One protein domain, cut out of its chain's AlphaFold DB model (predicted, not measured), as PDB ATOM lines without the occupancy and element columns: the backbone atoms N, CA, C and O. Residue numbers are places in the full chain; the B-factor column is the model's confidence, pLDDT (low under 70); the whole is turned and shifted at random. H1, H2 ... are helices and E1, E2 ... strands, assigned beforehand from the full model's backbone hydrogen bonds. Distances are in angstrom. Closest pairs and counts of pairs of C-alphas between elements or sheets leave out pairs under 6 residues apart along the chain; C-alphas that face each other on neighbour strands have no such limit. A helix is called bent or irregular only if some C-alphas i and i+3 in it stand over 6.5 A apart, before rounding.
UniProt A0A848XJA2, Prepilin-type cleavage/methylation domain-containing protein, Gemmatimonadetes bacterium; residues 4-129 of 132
ATOM      1  N   ILE A   4      23.505 -22.041  54.638       55.38
ATOM      2  CA  ILE A   4      23.105 -22.524  53.297       55.38
ATOM      3  C   ILE A   4      21.586 -22.377  53.084       55.38
ATOM      4  O   ILE A   4      21.145 -21.986  52.006       55.38
ATOM      5  N   LEU A   5      20.781 -22.593  54.132       49.09
ATOM      6  CA  LEU A   5      19.319 -22.449  54.072       49.09
ATOM      7  C   LEU A   5      18.868 -20.990  53.861       49.09
ATOM      8  O   LEU A   5      17.909 -20.749  53.134       49.09
ATOM      9  N   GLY A   6      19.590 -20.013  54.421       51.06
ATOM     10  CA  GLY A   6      19.292 -18.587  54.224       51.06
ATOM     11  C   GLY A   6      19.580 -18.081  52.803       51.06
ATOM     12  O   GLY A   6      18.842 -17.245  52.290       51.06
ATOM     13  N   ILE A   7      20.602 -18.627  52.131       54.53
ATOM     14  CA  ILE A   7      20.954 -18.246  50.753       54.53
ATOM     15  C   ILE A   7      19.928 -18.821  49.761       54.53
ATOM     16  O   ILE A   7      19.477 -18.110  48.865       54.53
ATOM     17  N   LEU A   8      19.479 -20.069  49.957       51.81
ATOM     18  CA  LEU A   8      18.450 -20.697  49.113       51.81
ATOM     19  C   LEU A   8      17.089 -19.987  49.201       51.81
ATOM     20  O   LEU A   8      16.452 -19.769  48.173       51.81
ATOM     21  N   ALA A   9      16.674 -19.559  50.399       51.44
ATOM     22  CA  ALA A   9      15.445 -18.780  50.572       51.44
ATOM     23  C   ALA A   9      15.505 -17.417  49.851       51.44
ATOM     24  O   ALA A   9      14.496 -16.958  49.315       51.44
ATOM     25  N   SER A  10      16.688 -16.793  49.773       54.50
ATOM     26  CA  SER A  10      16.874 -15.498  49.101       54.50
ATOM     27  C   SER A  10      16.777 -15.563  47.568       54.50
ATOM     28  O   SER A  10      16.352 -14.596  46.942       54.50
ATOM     29  N   LEU A  11      17.097 -16.713  46.959       55.44
ATOM     30  CA  LEU A  11      17.025 -16.925  45.505       55.44
ATOM     31  C   LEU A  11      15.626 -17.338  45.013       55.44
ATOM     32  O   LEU A  11      15.312 -17.160  43.837       55.44
ATOM     33  N   ALA A  12      14.781 -17.890  45.890       52.91
ATOM     34  CA  ALA A  12      13.454 -18.390  45.519       52.91
ATOM     35  C   ALA A  12      12.385 -17.283  45.421       52.91
ATOM     36  O   ALA A  12      11.464 -17.377  44.610       52.91
ATOM     37  N   LEU A  13      12.514 -16.219  46.219       56.91
ATOM     38  CA  LEU A  13      11.542 -15.122  46.285       56.91
ATOM     39  C   LEU A  13      11.386 -14.307  44.983       56.91
ATOM     40  O   LEU A  13      10.238 -14.052  44.611       56.91
ATOM     41  N   PRO A  14      12.454 -13.889  44.271       60.72
ATOM     42  CA  PRO A  14      12.288 -13.084  43.058       60.72
ATOM     43  C   PRO A  14      11.581 -13.849  41.929       60.72
ATOM     44  O   PRO A  14      10.695 -13.293  41.286       60.72
ATOM     45  N   LYS A  15      11.869 -15.147  41.752       60.25
ATOM     46  CA  LYS A  15      11.236 -15.961  40.699       60.25
ATOM     47  C   LYS A  15       9.736 -16.171  40.895       60.25
ATOM     48  O   LYS A  15       9.001 -16.262  39.917       60.25
ATOM     49  N   LEU A  16       9.274 -16.243  42.144       61.78
ATOM     50  CA  LEU A  16       7.845 -16.364  42.428       61.78
ATOM     51  C   LEU A  16       7.090 -15.078  42.052       61.78
ATOM     52  O   LEU A  16       5.984 -15.166  41.530       61.78
ATOM     53  N   ARG A  17       7.702 -13.904  42.266       64.00
ATOM     54  CA  ARG A  17       7.101 -12.603  41.931       64.00
ATOM     55  C   ARG A  17       6.919 -12.419  40.425       64.00
ATOM     56  O   ARG A  17       5.830 -12.061  39.990       64.00
ATOM     57  N   GLU A  18       7.939 -12.724  39.626       63.44
ATOM     58  CA  GLU A  18       7.838 -12.640  38.158       63.44
ATOM     59  C   GLU A  18       6.764 -13.585  37.603       63.44
ATOM     60  O   GLU A  18       5.936 -13.172  36.793       63.44
ATOM     61  N   ALA A  19       6.709 -14.827  38.100       69.44
ATOM     62  CA  ALA A  19       5.687 -15.788  37.687       69.44
ATOM     63  C   ALA A  19       4.262 -15.312  38.022       69.44
ATOM     64  O   ALA A  19       3.342 -15.528  37.233       69.44
ATOM     65  N   THR A  20       4.070 -14.639  39.165       85.44
ATOM     66  CA  THR A  20       2.767 -14.059  39.515       85.44
ATOM     67  C   THR A  20       2.398 -12.865  38.641       85.44
ATOM     68  O   THR A  20       1.236 -12.764  38.259       85.44
ATOM     69  N   GLU A  21       3.348 -12.003  38.265       89.75
ATOM     70  CA  GLU A  21       3.042 -10.868  37.382       89.75
ATOM     71  C   GLU A  21       2.698 -11.328  35.964       89.75
ATOM     72  O   GLU A  21       1.688 -10.897  35.414       89.75
ATOM     73  N   SER A  22       3.452 -12.269  35.384       90.12
ATOM     74  CA  SER A  22       3.102 -12.820  34.066       90.12
ATOM     75  C   SER A  22       1.731 -13.503  34.072       90.12
ATOM     76  O   SER A  22       0.985 -13.391  33.101       90.12
ATOM     77  N   ALA A  23       1.369 -14.175  35.171       94.38
ATOM     78  CA  ALA A  23       0.039 -14.758  35.332       94.38
ATOM     79  C   ALA A  23      -1.062 -13.687  35.421       94.38
ATOM     80  O   ALA A  23      -2.120 -13.861  34.818       94.38
ATOM     81  N   ARG A  24      -0.816 -12.571  36.120       96.50
ATOM     82  CA  ARG A  24      -1.742 -11.428  36.166       96.50
ATOM     83  C   ARG A  24      -1.922 -10.789  34.794       96.50
ATOM     84  O   ARG A  24      -3.054 -10.618  34.363       96.50
ATOM     85  N   VAL A  25      -0.839 -10.535  34.061       97.00
ATOM     86  CA  VAL A  25      -0.923 -10.024  32.682       97.00
ATOM     87  C   VAL A  25      -1.730 -10.980  31.797       97.00
ATOM     88  O   VAL A  25      -2.632 -10.545  31.087       97.00
ATOM     89  N   ALA A  26      -1.476 -12.290  31.878       97.12
ATOM     90  CA  ALA A  26      -2.234 -13.284  31.118       97.12
ATOM     91  C   ALA A  26      -3.733 -13.298  31.477       97.12
ATOM     92  O   ALA A  26      -4.572 -13.421  30.582       97.12
ATOM     93  N   ALA A  27      -4.075 -13.136  32.760       97.25
ATOM     94  CA  ALA A  27      -5.459 -13.002  33.209       97.25
ATOM     95  C   ALA A  27      -6.110 -11.736  32.630       97.25
ATOM     96  O   ALA A  27      -7.139 -11.838  31.972       97.25
ATOM     97  N   ALA A  28      -5.446 -10.580  32.737       98.06
ATOM     98  CA  ALA A  28      -5.941  -9.324  32.175       98.06
ATOM     99  C   ALA A  28      -6.151  -9.395  30.650       98.06
ATOM    100  O   ALA A  28      -7.153  -8.895  30.144       98.06
ATOM    101  N   ILE A  29      -5.255 -10.064  29.913       98.31
ATOM    102  CA  ILE A  29      -5.415 -10.318  28.469       98.31
ATOM    103  C   ILE A  29      -6.677 -11.147  28.194       98.31
ATOM    104  O   ILE A  29      -7.418 -10.858  27.253       98.31
ATOM    105  N   SER A  30      -6.910 -12.199  28.983       97.88
ATOM    106  CA  SER A  30      -8.103 -13.043  28.854       97.88
ATOM    107  C   SER A  30      -9.377 -12.242  29.124       97.88
ATOM    108  O   SER A  30     -10.320 -12.299  28.337       97.88
ATOM    109  N   ASP A  31      -9.377 -11.457  30.195       97.75
ATOM    110  CA  ASP A  31     -10.503 -10.623  30.601       97.75
ATOM    111  C   ASP A  31     -10.856  -9.586  29.530       97.75
ATOM    112  O   ASP A  31     -12.012  -9.485  29.127       97.75
ATOM    113  N   ILE A  32      -9.859  -8.891  28.972       98.06
ATOM    114  CA  ILE A  32     -10.063  -7.918  27.886       98.06
ATOM    115  C   ILE A  32     -10.657  -8.582  26.639       98.06
ATOM    116  O   ILE A  32     -11.526  -8.002  25.986       98.06
ATOM    117  N   LYS A  33     -10.240  -9.809  26.302       97.88
ATOM    118  CA  LYS A  33     -10.835 -10.560  25.184       97.88
ATOM    119  C   LYS A  33     -12.301 -10.905  25.445       97.88
ATOM    120  O   LYS A  33     -13.120 -10.781  24.537       97.88
ATOM    121  N   ILE A  34     -12.634 -11.327  26.664       97.00
ATOM    122  CA  ILE A  34     -14.013 -11.638  27.064       97.00
ATOM    123  C   ILE A  34     -14.876 -10.374  26.992       97.00
ATOM    124  O   ILE A  34     -15.889 -10.372  26.298       97.00
ATOM    125  N   LEU A  35     -14.427  -9.287  27.619       97.38
ATOM    126  CA  LEU A  35     -15.096  -7.986  27.602       97.38
ATOM    127  C   LEU A  35     -15.300  -7.466  26.173       97.38
ATOM    128  O   LEU A  35     -16.396  -7.040  25.819       97.38
ATOM    129  N   GLY A  36     -14.279  -7.556  25.317       96.75
ATOM    130  CA  GLY A  36     -14.386  -7.161  23.912       96.75
ATOM    131  C   GLY A  36     -15.459  -7.947  23.151       96.75
ATOM    132  O   GLY A  36     -16.204  -7.367  22.356       96.75
ATOM    133  N   ASN A  37     -15.597  -9.248  23.426       96.50
ATOM    134  CA  ASN A  37     -16.652 -10.077  22.842       96.50
ATOM    135  C   ASN A  37     -18.045  -9.689  23.362       96.50
ATOM    136  O   ASN A  37     -18.990  -9.633  22.579       96.50
ATOM    137  N   GLU A  38     -18.179  -9.399  24.657       96.56
ATOM    138  CA  GLU A  38     -19.446  -8.969  25.266       96.56
ATOM    139  C   GLU A  38     -19.910  -7.618  24.715       96.56
ATOM    140  O   GLU A  38     -21.067  -7.476  24.317       96.56
ATOM    141  N   ILE A  39     -18.990  -6.658  24.582       96.56
ATOM    142  CA  ILE A  39     -19.235  -5.360  23.941       96.56
ATOM    143  C   ILE A  39     -19.645  -5.549  22.472       96.56
ATOM    144  O   ILE A  39     -20.598  -4.924  22.005       96.56
ATOM    145  N   SER A  40     -18.975  -6.445  21.743       95.19
ATOM    146  CA  SER A  40     -19.321  -6.738  20.344       95.19
ATOM    147  C   SER A  40     -20.712  -7.369  20.215       95.19
ATOM    148  O   SER A  40     -21.483  -7.008  19.324       95.19
ATOM    149  N   ALA A  41     -21.070  -8.282  21.123       96.12
ATOM    150  CA  ALA A  41     -22.399  -8.884  21.177       96.12
ATOM    151  C   ALA A  41     -23.484  -7.851  21.526       96.12
ATOM    152  O   ALA A  41     -24.568  -7.871  20.937       96.12
ATOM    153  N   PHE A  42     -23.183  -6.920  22.435       96.94
ATOM    154  CA  PHE A  42     -24.051  -5.787  22.742       96.94
ATOM    155  C   PHE A  42     -24.290  -4.926  21.498       96.94
ATOM    156  O   PHE A  42     -25.442  -4.675  21.135       96.94
ATOM    157  N   HIS A  43     -23.221  -4.553  20.787       95.56
ATOM    158  CA  HIS A  43     -23.319  -3.784  19.549       95.56
ATOM    159  C   HIS A  43     -24.163  -4.503  18.491       95.56
ATOM    160  O   HIS A  43     -25.054  -3.898  17.901       95.56
ATOM    161  N   ALA A  44     -23.971  -5.812  18.302       96.44
ATOM    162  CA  ALA A  44     -24.773  -6.603  17.368       96.44
ATOM    163  C   ALA A  44     -26.276  -6.619  17.713       96.44
ATOM    164  O   ALA A  44     -27.113  -6.753  16.820       96.44
ATOM    165  N   ARG A  45     -26.632  -6.480  18.995       97.06
ATOM    166  CA  ARG A  45     -28.022  -6.489  19.471       97.06
ATOM    167  C   ARG A  45     -28.685  -5.113  19.434       97.06
ATOM    168  O   ARG A  45     -29.869  -5.028  19.118       97.06
ATOM    169  N   PHE A  46     -27.954  -4.065  19.804       95.62
ATOM    170  CA  PHE A  46     -28.506  -2.720  20.006       95.62
ATOM    171  C   PHE A  46     -28.083  -1.711  18.932       95.62
ATOM    172  O   PHE A  46     -28.583  -0.589  18.935       95.62
ATOM    173  N   ASN A  47     -27.198  -2.106  18.012       94.56
ATOM    174  CA  ASN A  47     -26.640  -1.270  16.946       94.56
ATOM    175  C   ASN A  47     -26.003   0.034  17.472       94.56
ATOM    176  O   ASN A  47     -26.128   1.096  16.864       94.56
ATOM    177  N   ARG A  48     -25.377  -0.061  18.650       93.94
ATOM    178  CA  ARG A  48     -24.587   0.979  19.317       93.94
ATOM    179  C   ARG A  48     -23.611   0.328  20.292       93.94
ATOM    180  O   ARG A  48     -23.901  -0.759  20.794       93.94
ATOM    181  N   TYR A  49     -22.502   0.988  20.596       93.25
ATOM    182  CA  TYR A  49     -21.633   0.557  21.688       93.25
ATOM    183  C   TYR A  49     -22.246   0.926  23.054       93.25
ATOM    184  O   TYR A  49     -23.148   1.778  23.122       93.25
ATOM    185  N   PRO A  50     -21.856   0.229  24.135       93.94
ATOM    186  CA  PRO A  50     -22.327   0.558  25.470       93.94
ATOM    187  C   PRO A  50     -21.772   1.915  25.928       93.94
ATOM    188  O   PRO A  50     -20.672   2.299  25.546       93.94
ATOM    189  N   ALA A  51     -22.522   2.648  26.749       92.19
ATOM    190  CA  ALA A  51     -22.050   3.929  27.291       92.19
ATOM    191  C   ALA A  51     -20.911   3.740  28.310       92.19
ATOM    192  O   ALA A  51     -20.016   4.575  28.427       92.19
ATOM    193  N   ASP A  52     -20.952   2.626  29.038       93.38
ATOM    194  CA  ASP A  52     -19.955   2.194  30.006       93.38
ATOM    195  C   ASP A  52     -20.005   0.663  30.170       93.38
ATOM    196  O   ASP A  52     -20.867  -0.024  29.617       93.38
ATOM    197  N   LEU A  53     -19.086   0.104  30.957       93.75
ATOM    198  CA  LEU A  53     -19.054  -1.339  31.209       93.75
ATOM    199  C   LEU A  53     -20.245  -1.846  32.048       93.75
ATOM    200  O   LEU A  53     -20.445  -3.058  32.136       93.75
ATOM    201  N   ALA A  54     -21.048  -0.980  32.674       95.12
ATOM    202  CA  ALA A  54     -22.218  -1.413  33.436       95.12
ATOM    203  C   ALA A  54     -23.351  -1.895  32.519       95.12
ATOM    204  O   ALA A  54     -24.062  -2.823  32.894       95.12
ATOM    205  N   GLU A  55     -23.476  -1.359  31.299       94.56
ATOM    206  CA  GLU A  55     -24.480  -1.818  30.321       94.56
ATOM    207  C   GLU A  55     -24.236  -3.244  29.793       94.56
ATOM    208  O   GLU A  55     -25.137  -3.845  29.206       94.56
ATOM    209  N   VAL A  56     -23.038  -3.794  30.013       94.75
ATOM    210  CA  VAL A  56     -22.692  -5.193  29.715       94.75
ATOM    211  C   VAL A  56     -22.521  -6.040  30.982       94.75
ATOM    212  O   VAL A  56     -21.914  -7.102  30.926       94.75
ATOM    213  N   ASP A  57     -23.046  -5.585  32.127       93.81
ATOM    214  CA  ASP A  57     -22.958  -6.253  33.438       93.81
ATOM    215  C   ASP A  57     -21.516  -6.411  33.981       93.81
ATOM    216  O   ASP A  57     -21.206  -7.323  34.754       93.81
ATOM    217  N   ARG A  58     -20.607  -5.497  33.604       93.56
ATOM    218  CA  ARG A  58     -19.171  -5.532  33.952       93.56
ATOM    219  C   ARG A  58     -18.653  -4.286  34.668       93.56
ATOM    220  O   ARG A  58     -17.464  -4.199  34.948       93.56
ATOM    221  N   GLY A  59     -19.523  -3.350  35.044       88.62
ATOM    222  CA  GLY A  59     -19.125  -2.076  35.663       88.62
ATOM    223  C   GLY A  59     -18.356  -2.193  36.990       88.62
ATOM    224  O   GLY A  59     -17.655  -1.262  37.369       88.62
ATOM    225  N   GLY A  60     -18.464  -3.326  37.692       91.38
ATOM    226  CA  GLY A  60     -17.708  -3.615  38.921       91.38
ATOM    227  C   GLY A  60     -16.506  -4.543  38.728       91.38
ATOM    228  O   GLY A  60     -15.935  -4.997  39.718       91.38
ATOM    229  N   MET A  61     -16.162  -4.893  37.485       94.50
ATOM    230  CA  MET A  61     -15.054  -5.800  37.203       94.50
ATOM    231  C   MET A  61     -13.721  -5.095  37.461       94.50
ATOM    232  O   MET A  61     -13.461  -4.012  36.933       94.50
ATOM    233  N   LEU A  62     -12.883  -5.730  38.277       96.81
ATOM    234  CA  LEU A  62     -11.536  -5.263  38.580       96.81
ATOM    235  C   LEU A  62     -10.517  -6.124  37.849       96.81
ATOM    236  O   LEU A  62     -10.713  -7.330  37.690       96.81
ATOM    237  N   ASP A  63      -9.432  -5.490  37.436       96.69
ATOM    238  CA  ASP A  63      -8.275  -6.162  36.886       96.69
ATOM    239  C   ASP A  63      -7.501  -6.933  37.979       96.69
ATOM    240  O   ASP A  63      -7.786  -6.807  39.177       96.69
ATOM    241  N   PRO A  64      -6.504  -7.748  37.600       96.88
ATOM    242  CA  PRO A  64      -5.750  -8.576  38.543       96.88
ATOM    243  C   PRO A  64      -4.944  -7.809  39.602       96.88
ATOM    244  O   PRO A  64      -4.452  -8.429  40.552       96.88
ATOM    245  N   TRP A  65      -4.791  -6.492  39.448       95.81
ATOM    246  CA  TRP A  65      -4.137  -5.606  40.410       95.81
ATOM    247  C   TRP A  65      -5.145  -4.802  41.247       95.81
ATOM    248  O   TRP A  65      -4.748  -4.114  42.186       95.81
ATOM    249  N   GLY A  66      -6.447  -4.963  40.988       95.44
ATOM    250  CA  GLY A  66      -7.535  -4.344  41.741       95.44
ATOM    251  C   GLY A  66      -7.997  -2.999  41.184       95.44
ATOM    252  O   GLY A  66      -8.773  -2.315  41.851       95.44
ATOM    253  N   ASN A  67      -7.551  -2.616  39.986       96.25
ATOM    254  CA  ASN A  67      -7.992  -1.390  39.326       96.25
ATOM    255  C   ASN A  67      -9.229  -1.667  38.457       96.25
ATOM    256  O   ASN A  67      -9.377  -2.770  37.932       96.25
ATOM    257  N   PRO A  68     -10.137  -0.698  38.267       96.62
ATOM    258  CA  PRO A  68     -11.234  -0.861  37.320       96.62
ATOM    259  C   PRO A  68     -10.713  -0.927  35.878       96.62
ATOM    260  O   PRO A  68      -9.798  -0.187  35.505       96.62
ATOM    261  N   TYR A  69     -11.340  -1.764  35.046       97.25
ATOM    262  CA  TYR A  69     -11.089  -1.745  33.604       97.25
ATOM    263  C   TYR A  69     -11.521  -0.410  32.997       97.25
ATOM    264  O   TYR A  69     -12.599   0.112  33.291       97.25
ATOM    265  N   GLY A  70     -10.679   0.130  32.125       95.06
ATOM    266  CA  GLY A  70     -10.981   1.329  31.366       95.06
ATOM    267  C   GLY A  70     -11.632   1.000  30.030       95.06
ATOM    268  O   GLY A  70     -11.247   0.041  29.362       95.06
ATOM    269  N   TYR A  71     -12.612   1.812  29.648       95.06
ATOM    270  CA  TYR A  71     -13.365   1.696  28.407       95.06
ATOM    271  C   TYR A  71     -13.615   3.089  27.825       95.06
ATOM    272  O   TYR A  71     -13.948   4.017  28.566       95.06
ATOM    273  N   ALA A  72     -13.464   3.236  26.509       92.88
ATOM    274  CA  ALA A  72     -13.820   4.459  25.800       92.88
ATOM    275  C   ALA A  72     -14.291   4.140  24.378       92.88
ATOM    276  O   ALA A  72     -13.575   3.505  23.613       92.88
ATOM    277  N   GLU A  73     -15.479   4.600  24.002       90.31
ATOM    278  CA  GLU A  73     -15.959   4.503  22.620       90.31
ATOM    279  C   GLU A  73     -15.166   5.446  21.692       90.31
ATOM    280  O   GLU A  73     -14.813   6.568  22.071       90.31
ATOM    281  N   TYR A  74     -14.927   5.027  20.444       84.88
ATOM    282  CA  TYR A  74     -14.183   5.815  19.452       84.88
ATOM    283  C   TYR A  74     -14.918   7.081  18.962       84.88
ATOM    284  O   TYR A  74     -14.337   7.936  18.289       84.88
ATOM    285  N   THR A  75     -16.180   7.283  19.350       72.88
ATOM    286  CA  THR A  75     -16.944   8.513  19.065       72.88
ATOM    287  C   THR A  75     -16.314   9.770  19.678       72.88
ATOM    288  O   THR A  75     -16.651  10.886  19.274       72.88
ATOM    289  N   ASN A  76     -15.348   9.612  20.592       65.69
ATOM    290  CA  ASN A  76     -14.514  10.683  21.125       65.69
ATOM    291  C   ASN A  76     -13.034  10.510  20.705       65.69
ATOM    292  O   ASN A  76     -12.242   9.961  21.472       65.69
ATOM    293  N   PRO A  77     -12.601  11.044  19.543       67.00
ATOM    294  CA  PRO A  77     -11.214  10.927  19.065       67.00
ATOM    295  C   PRO A  77     -10.168  11.527  20.020       67.00
ATOM    296  O   PRO A  77      -8.988  11.172  19.977       67.00
ATOM    297  N   GLY A  78     -10.586  12.462  20.882       72.50
ATOM    298  CA  GLY A  78      -9.746  13.019  21.943       72.50
ATOM    299  C   GLY A  78      -9.555  12.067  23.126       72.50
ATOM    300  O   GLY A  78      -8.616  12.247  23.892       72.50
ATOM    301  N   GLY A  79     -10.431  11.071  23.268       79.81
ATOM    302  CA  GLY A  79     -10.398   9.999  24.261       79.81
ATOM    303  C   GLY A  79      -9.501   8.820  23.877       79.81
ATOM    304  O   GLY A  79      -9.031   8.118  24.770       79.81
ATOM    305  N   ALA A  80      -9.259   8.641  22.574       91.50
ATOM    306  CA  ALA A  80      -8.652   7.437  22.030       91.50
ATOM    307  C   ALA A  80      -7.212   7.217  22.511       91.50
ATOM    308  O   ALA A  80      -6.412   8.158  22.601       91.50
ATOM    309  N   ARG A  81      -6.869   5.953  22.757       94.88
ATOM    310  CA  ARG A  81      -5.501   5.516  23.020       94.88
ATOM    311  C   ARG A  81      -4.712   5.486  21.716       94.88
ATOM    312  O   ARG A  81      -5.238   5.125  20.665       94.88
ATOM    313  N   LYS A  82      -3.454   5.921  21.771       95.38
ATOM    314  CA  LYS A  82      -2.650   6.226  20.581       95.38
ATOM    315  C   LYS A  82      -1.285   5.572  20.623       95.38
ATOM    316  O   LYS A  82      -0.659   5.492  21.682       95.38
ATOM    317  N   ASP A  83      -0.824   5.167  19.451       94.44
ATOM    318  CA  ASP A  83       0.495   4.592  19.240       94.44
ATOM    319  C   ASP A  83       1.621   5.646  19.280       94.44
ATOM    320  O   ASP A  83       1.419   6.830  19.574       94.44
ATOM    321  N   GLN A  84       2.838   5.206  18.958       92.88
ATOM    322  CA  GLN A  84       4.028   6.059  18.890       92.88
ATOM    323  C   GLN A  84       3.975   7.158  17.820       92.88
ATOM    324  O   GLN A  84       4.712   8.140  17.914       92.88
ATOM    325  N   PHE A  85       3.101   7.019  16.826       93.81
ATOM    326  CA  PHE A  85       2.877   7.997  15.766       93.81
ATOM    327  C   PHE A  85       1.669   8.893  16.060       93.81
ATOM    328  O   PHE A  85       1.271   9.686  15.205       93.81
ATOM    329  N   ASN A  86       1.116   8.815  17.280       92.12
ATOM    330  CA  ASN A  86      -0.070   9.545  17.719       92.12
ATOM    331  C   ASN A  86      -1.329   9.181  16.902       92.12
ATOM    332  O   ASN A  86      -2.257   9.988  16.789       92.12
ATOM    333  N   VAL A  87      -1.360   7.967  16.345       92.56
ATOM    334  CA  VAL A  87      -2.498   7.400  15.618       92.56
ATOM    335  C   VAL A  87      -3.334   6.567  16.593       92.56
ATOM    336  O   VAL A  87      -2.758   5.804  17.374       92.56
ATOM    337  N   PRO A  88      -4.674   6.708  16.602       95.00
ATOM    338  CA  PRO A  88      -5.537   5.844  17.400       95.00
ATOM    339  C   PRO A  88      -5.299   4.358  17.116       95.00
ATOM    340  O   PRO A  88      -5.157   3.962  15.961       95.00
ATOM    341  N   ILE A  89      -5.260   3.542  18.169       95.12
ATOM    342  CA  ILE A  89      -4.963   2.103  18.059       95.12
ATOM    343  C   ILE A  89      -6.196   1.250  17.736       95.12
ATOM    344  O   ILE A  89      -6.049   0.095  17.340       95.12
ATOM    345  N   ASN A  90      -7.394   1.809  17.911       95.19
ATOM    346  CA  ASN A  90      -8.677   1.222  17.528       95.19
ATOM    347  C   ASN A  90      -9.545   2.285  16.836       95.19
ATOM    348  O   ASN A  90      -9.336   3.484  17.038       95.19
ATOM    349  N   ASP A  91     -10.527   1.838  16.054       93.44
ATOM    350  CA  ASP A  91     -11.546   2.672  15.399       93.44
ATOM    351  C   ASP A  91     -12.980   2.411  15.904       93.44
ATOM    352  O   ASP A  91     -13.918   3.090  15.484       93.44
ATOM    353  N   ASP A  92     -13.152   1.458  16.824       93.88
ATOM    354  CA  ASP A  92     -14.432   1.085  17.423       93.88
ATOM    355  C   ASP A  92     -14.539   1.530  18.890       93.88
ATOM    356  O   ASP A  92     -15.366   2.370  19.252       93.88
ATOM    357  N   PHE A  93     -13.683   0.989  19.749       94.75
ATOM    358  CA  PHE A  93     -13.580   1.323  21.160       94.75
ATOM    359  C   PHE A  93     -12.228   0.880  21.723       94.75
ATOM    360  O   PHE A  93     -11.638  -0.126  21.317       94.75
ATOM    361  N   ASP A  94     -11.776   1.596  22.740       95.62
ATOM    362  CA  ASP A  94     -10.640   1.219  23.558       95.62
ATOM    363  C   ASP A  94     -11.088   0.443  24.793       95.62
ATOM    364  O   ASP A  94     -12.133   0.709  25.393       95.62
ATOM    365  N   LEU A  95     -10.255  -0.515  25.187       96.44
ATOM    366  CA  LEU A  95     -10.437  -1.331  26.378       96.44
ATOM    367  C   LEU A  95      -9.064  -1.650  26.973       96.44
ATOM    368  O   LEU A  95      -8.161  -2.072  26.242       96.44
ATOM    369  N   TRP A  96      -8.891  -1.432  28.277       97.56
ATOM    370  CA  TRP A  96      -7.598  -1.634  28.932       97.56
ATOM    371  C   TRP A  96      -7.692  -1.949  30.430       97.56
ATOM    372  O   TRP A  96      -8.663  -1.598  31.096       97.56
ATOM    373  N   SER A  97      -6.640  -2.570  30.961       98.00
ATOM    374  CA  SER A  97      -6.298  -2.601  32.391       98.00
ATOM    375  C   SER A  97      -5.218  -1.552  32.668       98.00
ATOM    376  O   SER A  97      -4.397  -1.290  31.788       98.00
ATOM    377  N   MET A  98      -5.220  -0.968  33.872       96.75
ATOM    378  CA  MET A  98      -4.231   0.037  34.310       96.75
ATOM    379  C   MET A  98      -2.904  -0.578  34.784       96.75
ATOM    380  O   MET A  98      -2.097   0.095  35.418       96.75
ATOM    381  N   GLY A  99      -2.723  -1.885  34.585       95.38
ATOM    382  CA  GLY A  99      -1.498  -2.560  34.971       95.38
ATOM    383  C   GLY A  99      -1.250  -2.565  36.480       95.38
ATOM    384  O   GLY A  99      -2.154  -2.417  37.308       95.38
ATOM    385  N   ALA A 100       0.009  -2.793  36.835       95.00
ATOM    386  CA  ALA A 100       0.431  -2.976  38.215       95.00
ATOM    387  C   ALA A 100       0.581  -1.652  38.963       95.00
ATOM    388  O   ALA A 100       0.425  -1.623  40.187       95.00
ATOM    389  N   ASP A 101       0.917  -0.572  38.254       94.38
ATOM    390  CA  ASP A 101       1.139   0.733  38.867       94.38
ATOM    391  C   ASP A 101      -0.161   1.539  39.070       94.38
ATOM    392  O   ASP A 101      -0.169   2.497  39.854       94.38
ATOM    393  N   GLY A 102      -1.262   1.116  38.429       95.12
ATOM    394  CA  GLY A 102      -2.588   1.728  38.537       95.12
ATOM    395  C   GLY A 102      -2.679   3.112  37.888       95.12
ATOM    396  O   GLY A 102      -3.593   3.889  38.178       95.12
ATOM    397  N   ARG A 103      -1.708   3.467  37.050       96.44
ATOM    398  CA  ARG A 103      -1.635   4.721  36.309       96.44
ATOM    399  C   ARG A 103      -1.830   4.395  34.840       96.44
ATOM    400  O   ARG A 103      -1.599   3.295  34.384       96.44
ATOM    401  N   THR A 104      -2.326   5.369  34.090       96.12
ATOM    402  CA  THR A 104      -2.573   5.167  32.664       96.12
ATOM    403  C   THR A 104      -2.428   6.478  31.905       96.12
ATOM    404  O   THR A 104      -2.446   7.575  32.481       96.12
ATOM    405  N   ASN A 105      -2.265   6.382  30.590       95.62
ATOM    406  CA  ASN A 105      -2.237   7.522  29.683       95.62
ATOM    407  C   ASN A 105      -2.742   7.120  28.295       95.62
ATOM    408  O   ASN A 105      -2.477   6.016  27.830       95.62
ATOM    409  N   GLN A 106      -3.399   8.032  27.583       93.88
ATOM    410  CA  GLN A 106      -3.853   7.772  26.217       93.88
ATOM    411  C   GLN A 106      -2.704   7.391  25.275       93.88
ATOM    412  O   GLN A 106      -2.841   6.452  24.498       93.88
ATOM    413  N   ALA A 107      -1.563   8.078  25.350       95.38
ATOM    414  CA  ALA A 107      -0.404   7.746  24.530       95.38
ATOM    415  C   ALA A 107       0.329   6.529  25.117       95.38
ATOM    416  O   ALA A 107       0.895   6.623  26.207       95.38
ATOM    417  N   LEU A 108       0.385   5.417  24.376       95.69
ATOM    418  CA  LEU A 108       1.033   4.171  24.821       95.69
ATOM    419  C   LEU A 108       2.553   4.313  25.009       95.69
ATOM    420  O   LEU A 108       3.183   3.547  25.735       95.69
ATOM    421  N   VAL A 109       3.153   5.329  24.386       95.44
ATOM    422  CA  VAL A 109       4.567   5.684  24.585       95.44
ATOM    423  C   VAL A 109       4.840   6.384  25.915       95.44
ATOM    424  O   VAL A 109       5.996   6.482  26.325       95.44
ATOM    425  N   SER A 110       3.805   6.889  26.594       96.25
ATOM    426  CA  SER A 110       3.961   7.501  27.911       96.25
ATOM    427  C   SER A 110       4.472   6.460  28.906       96.25
ATOM    428  O   SER A 110       3.895   5.377  28.979       96.25
ATOM    429  N   PRO A 111       5.475   6.777  29.745       95.25
ATOM    430  CA  PRO A 111       5.944   5.865  30.786       95.25
ATOM    431  C   PRO A 111       4.836   5.374  31.725       95.25
ATOM    432  O   PRO A 111       4.945   4.280  32.252       95.25
ATOM    433  N   MET A 112       3.773   6.171  31.901       96.56
ATOM    434  CA  MET A 112       2.608   5.849  32.736       96.56
ATOM    435  C   MET A 112       1.625   4.863  32.098       96.56
ATOM    436  O   MET A 112       0.607   4.589  32.705       96.56
ATOM    437  N   ALA A 113       1.832   4.463  30.845       96.38
ATOM    438  CA  ALA A 113       0.943   3.546  30.138       96.38
ATOM    439  C   ALA A 113       1.648   2.248  29.747       96.38
ATOM    440  O   ALA A 113       1.023   1.398  29.132       96.38
ATOM    441  N   ARG A 114       2.953   2.102  30.016       96.25
ATOM    442  CA  ARG A 114       3.756   0.999  29.461       96.25
ATOM    443  C   ARG A 114       3.377  -0.362  30.048       96.25
ATOM    444  O   ARG A 114       3.582  -1.357  29.358       96.25
ATOM    445  N   ASP A 115       2.857  -0.414  31.272       96.75
ATOM    446  CA  ASP A 115       2.381  -1.641  31.925       96.75
ATOM    447  C   ASP A 115       0.875  -1.885  31.759       96.75
ATOM    448  O   ASP A 115       0.380  -2.928  32.190       96.75
ATOM    449  N   ASP A 116       0.159  -0.986  31.079       98.12
ATOM    450  CA  ASP A 116      -1.239  -1.211  30.737       98.12
ATOM    451  C   ASP A 116      -1.367  -2.430  29.828       98.12
ATOM    452  O   ASP A 116      -0.614  -2.597  28.865       98.12
ATOM    453  N   VAL A 117      -2.380  -3.259  30.074       98.25
ATOM    454  CA  VAL A 117      -2.792  -4.279  29.106       98.25
ATOM    455  C   VAL A 117      -3.882  -3.668  28.243       98.25
ATOM    456  O   VAL A 117      -4.925  -3.277  28.760       98.25
ATOM    457  N   VAL A 118      -3.651  -3.574  26.936       97.94
ATOM    458  CA  VAL A 118      -4.516  -2.845  26.004       97.94
ATOM    459  C   VAL A 118      -5.045  -3.752  24.904       97.94
ATOM    460  O   VAL A 118      -4.357  -4.657  24.425       97.94
ATOM    461  N   ARG A 119      -6.276  -3.478  24.474       97.81
ATOM    462  CA  ARG A 119      -6.807  -3.926  23.186       97.81
ATOM    463  C   ARG A 119      -6.328  -2.966  22.097       97.81
ATOM    464  O   ARG A 119      -6.504  -1.762  22.239       97.81
ATOM    465  N   GLY A 120      -5.776  -3.488  21.008       96.75
ATOM    466  CA  GLY A 120      -5.369  -2.711  19.834       96.75
ATOM    467  C   GLY A 120      -5.739  -3.415  18.530       96.75
ATOM    468  O   GLY A 120      -6.097  -4.599  18.530       96.75
ATOM    469  N   ASN A 121      -5.634  -2.697  17.411       95.94
ATOM    470  CA  ASN A 121      -5.992  -3.166  16.069       95.94
ATOM    471  C   ASN A 121      -7.397  -3.786  16.014       95.94
ATOM    472  O   ASN A 121      -7.578  -4.881  15.474       95.94
ATOM    473  N   ASN A 122      -8.374  -3.139  16.650       94.38
ATOM    474  CA  ASN A 122      -9.760  -3.599  16.758       94.38
ATOM    475  C   ASN A 122      -9.867  -5.033  17.309       94.38
ATOM    476  O   ASN A 122     -10.701  -5.839  16.891       94.38
ATOM    477  N   GLY A 123      -9.008  -5.373  18.275       94.56
ATOM    478  CA  GLY A 123      -8.954  -6.696  18.906       94.56
ATOM    479  C   GLY A 123      -7.986  -7.685  18.254       94.56
ATOM    480  O   GLY A 123      -7.817  -8.785  18.778       94.56
ATOM    481  N   GLY A 124      -7.309  -7.302  17.166       96.31
ATOM    482  CA  GLY A 124      -6.212  -8.082  16.583       96.31
ATOM    483  C   GLY A 124      -4.984  -8.183  17.499       96.31
ATOM    484  O   GLY A 124      -4.196  -9.118  17.373       96.31
ATOM    485  N   PHE A 125      -4.850  -7.256  18.450       97.56
ATOM    486  CA  PHE A 125      -3.847  -7.278  19.507       97.56
ATOM    487  C   PHE A 125      -4.515  -7.158  20.880       97.56
ATOM    488  O   PHE A 125      -5.376  -6.305  21.091       97.56
ATOM    489  N   VAL A 126      -4.082  -7.992  21.829       98.06
ATOM    490  CA  VAL A 126      -4.357  -7.808  23.257       98.06
ATOM    491  C   VAL A 126      -3.107  -8.207  24.031       98.06
ATOM    492  O   VAL A 126      -2.716  -9.377  23.998       98.06
ATOM    493  N   GLY A 127      -2.484  -7.248  24.705       97.69
ATOM    494  CA  GLY A 127      -1.188  -7.434  25.353       97.69
ATOM    495  C   GLY A 127      -0.723  -6.178  26.078       97.69
ATOM    496  O   GLY A 127      -1.471  -5.205  26.170       97.69
ATOM    497  N   LEU A 128       0.504  -6.206  26.602       97.56
ATOM    498  CA  LEU A 128       1.104  -5.029  27.226       97.56
ATOM    499  C   LEU A 128       1.268  -3.915  26.192       97.56
ATOM    500  O   LEU A 128       1.737  -4.149  25.081       97.56
ATOM    501  N   ALA A 129       0.955  -2.686  26.583       96.94
ATOM    502  CA  ALA A 129       1.216  -1.495  25.787       96.94
ATOM    503  C   ALA A 129       2.712  -1.312  25.490       96.94
ATOM    504  O   ALA A 129       3.076  -0.640  24.528       96.94
TER     505      ALA A 129
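Overview. This is residues 4 to 129 of the 132 residues of the protein "Prepilin-type cleavage/methylation domain-containing protein" of Gemmatimonadetes bacterium (UniProt A0A848XJA2). What shape is this? The later part of one very long helix, H1, crosses one face of a small sheet, E1 E2 E3 E4, making two layers, while residues 4 to 20 stick out as an arm. Long loops, residues 74 to 92 and 98 to 116, lie largely on the sheet's other side. What builds it? The printed part has 126 residues with two named helices, then four named strands, mixed in class; the sheet, in order E1 E2 E3 E4, is an antiparallel meander, each strand the antiparallel neighbour of the one before. It is only just loose, close to compact, with a radius of gyration of the C-alphas of 16.8 A, and spans 65 by 33 by 22 A.

Arrangement. Where do the helices stand? H1, residues 5 to 46, is on the sheet of E1, 70 to 73, E2, 93 to 97, E3, 117 to 120, and E4, 125 to 128, at a height over the sheet of 7.1 A; its closest C-alphas to E3 are Ile 29 and Val 117, 6.6 A. H2, residues 53 to 56, only just touches H1, with 3 pairs of C-alphas within 8 A, the closest Glu 38 and Val 56, 6.7 A. Which N and O atoms pair? Within hydrogen-bond range are N 70 and O 96 in hairpin E1 and E2, 2.8 A, N 97 and O 117 in hairpin E2 and E3, 2.9 A, and N 118 and O 127 in hairpin E3 and E4, 2.8 A. In H1, 35 of 38 O i to N i+4 pairs are within range; H2 is too short for one.

Along the chain. Where does H1 run? It spans 61.9 A from C-alpha 5 at (19.319, -22.449, 54.072), and is only just irregular, C-alphas 11 and 14 being 6.6 A apart. Where does E4 end? C-alpha 128 is at (1.104, -5.029, 27.226).

Size, cuts and confidence. Which links are long? H2 to E1, E1 to E2 and E2 to E3; the printed part has no cut. Where is confidence low? Residues 4 to 19 and 76 to 77 are under 70.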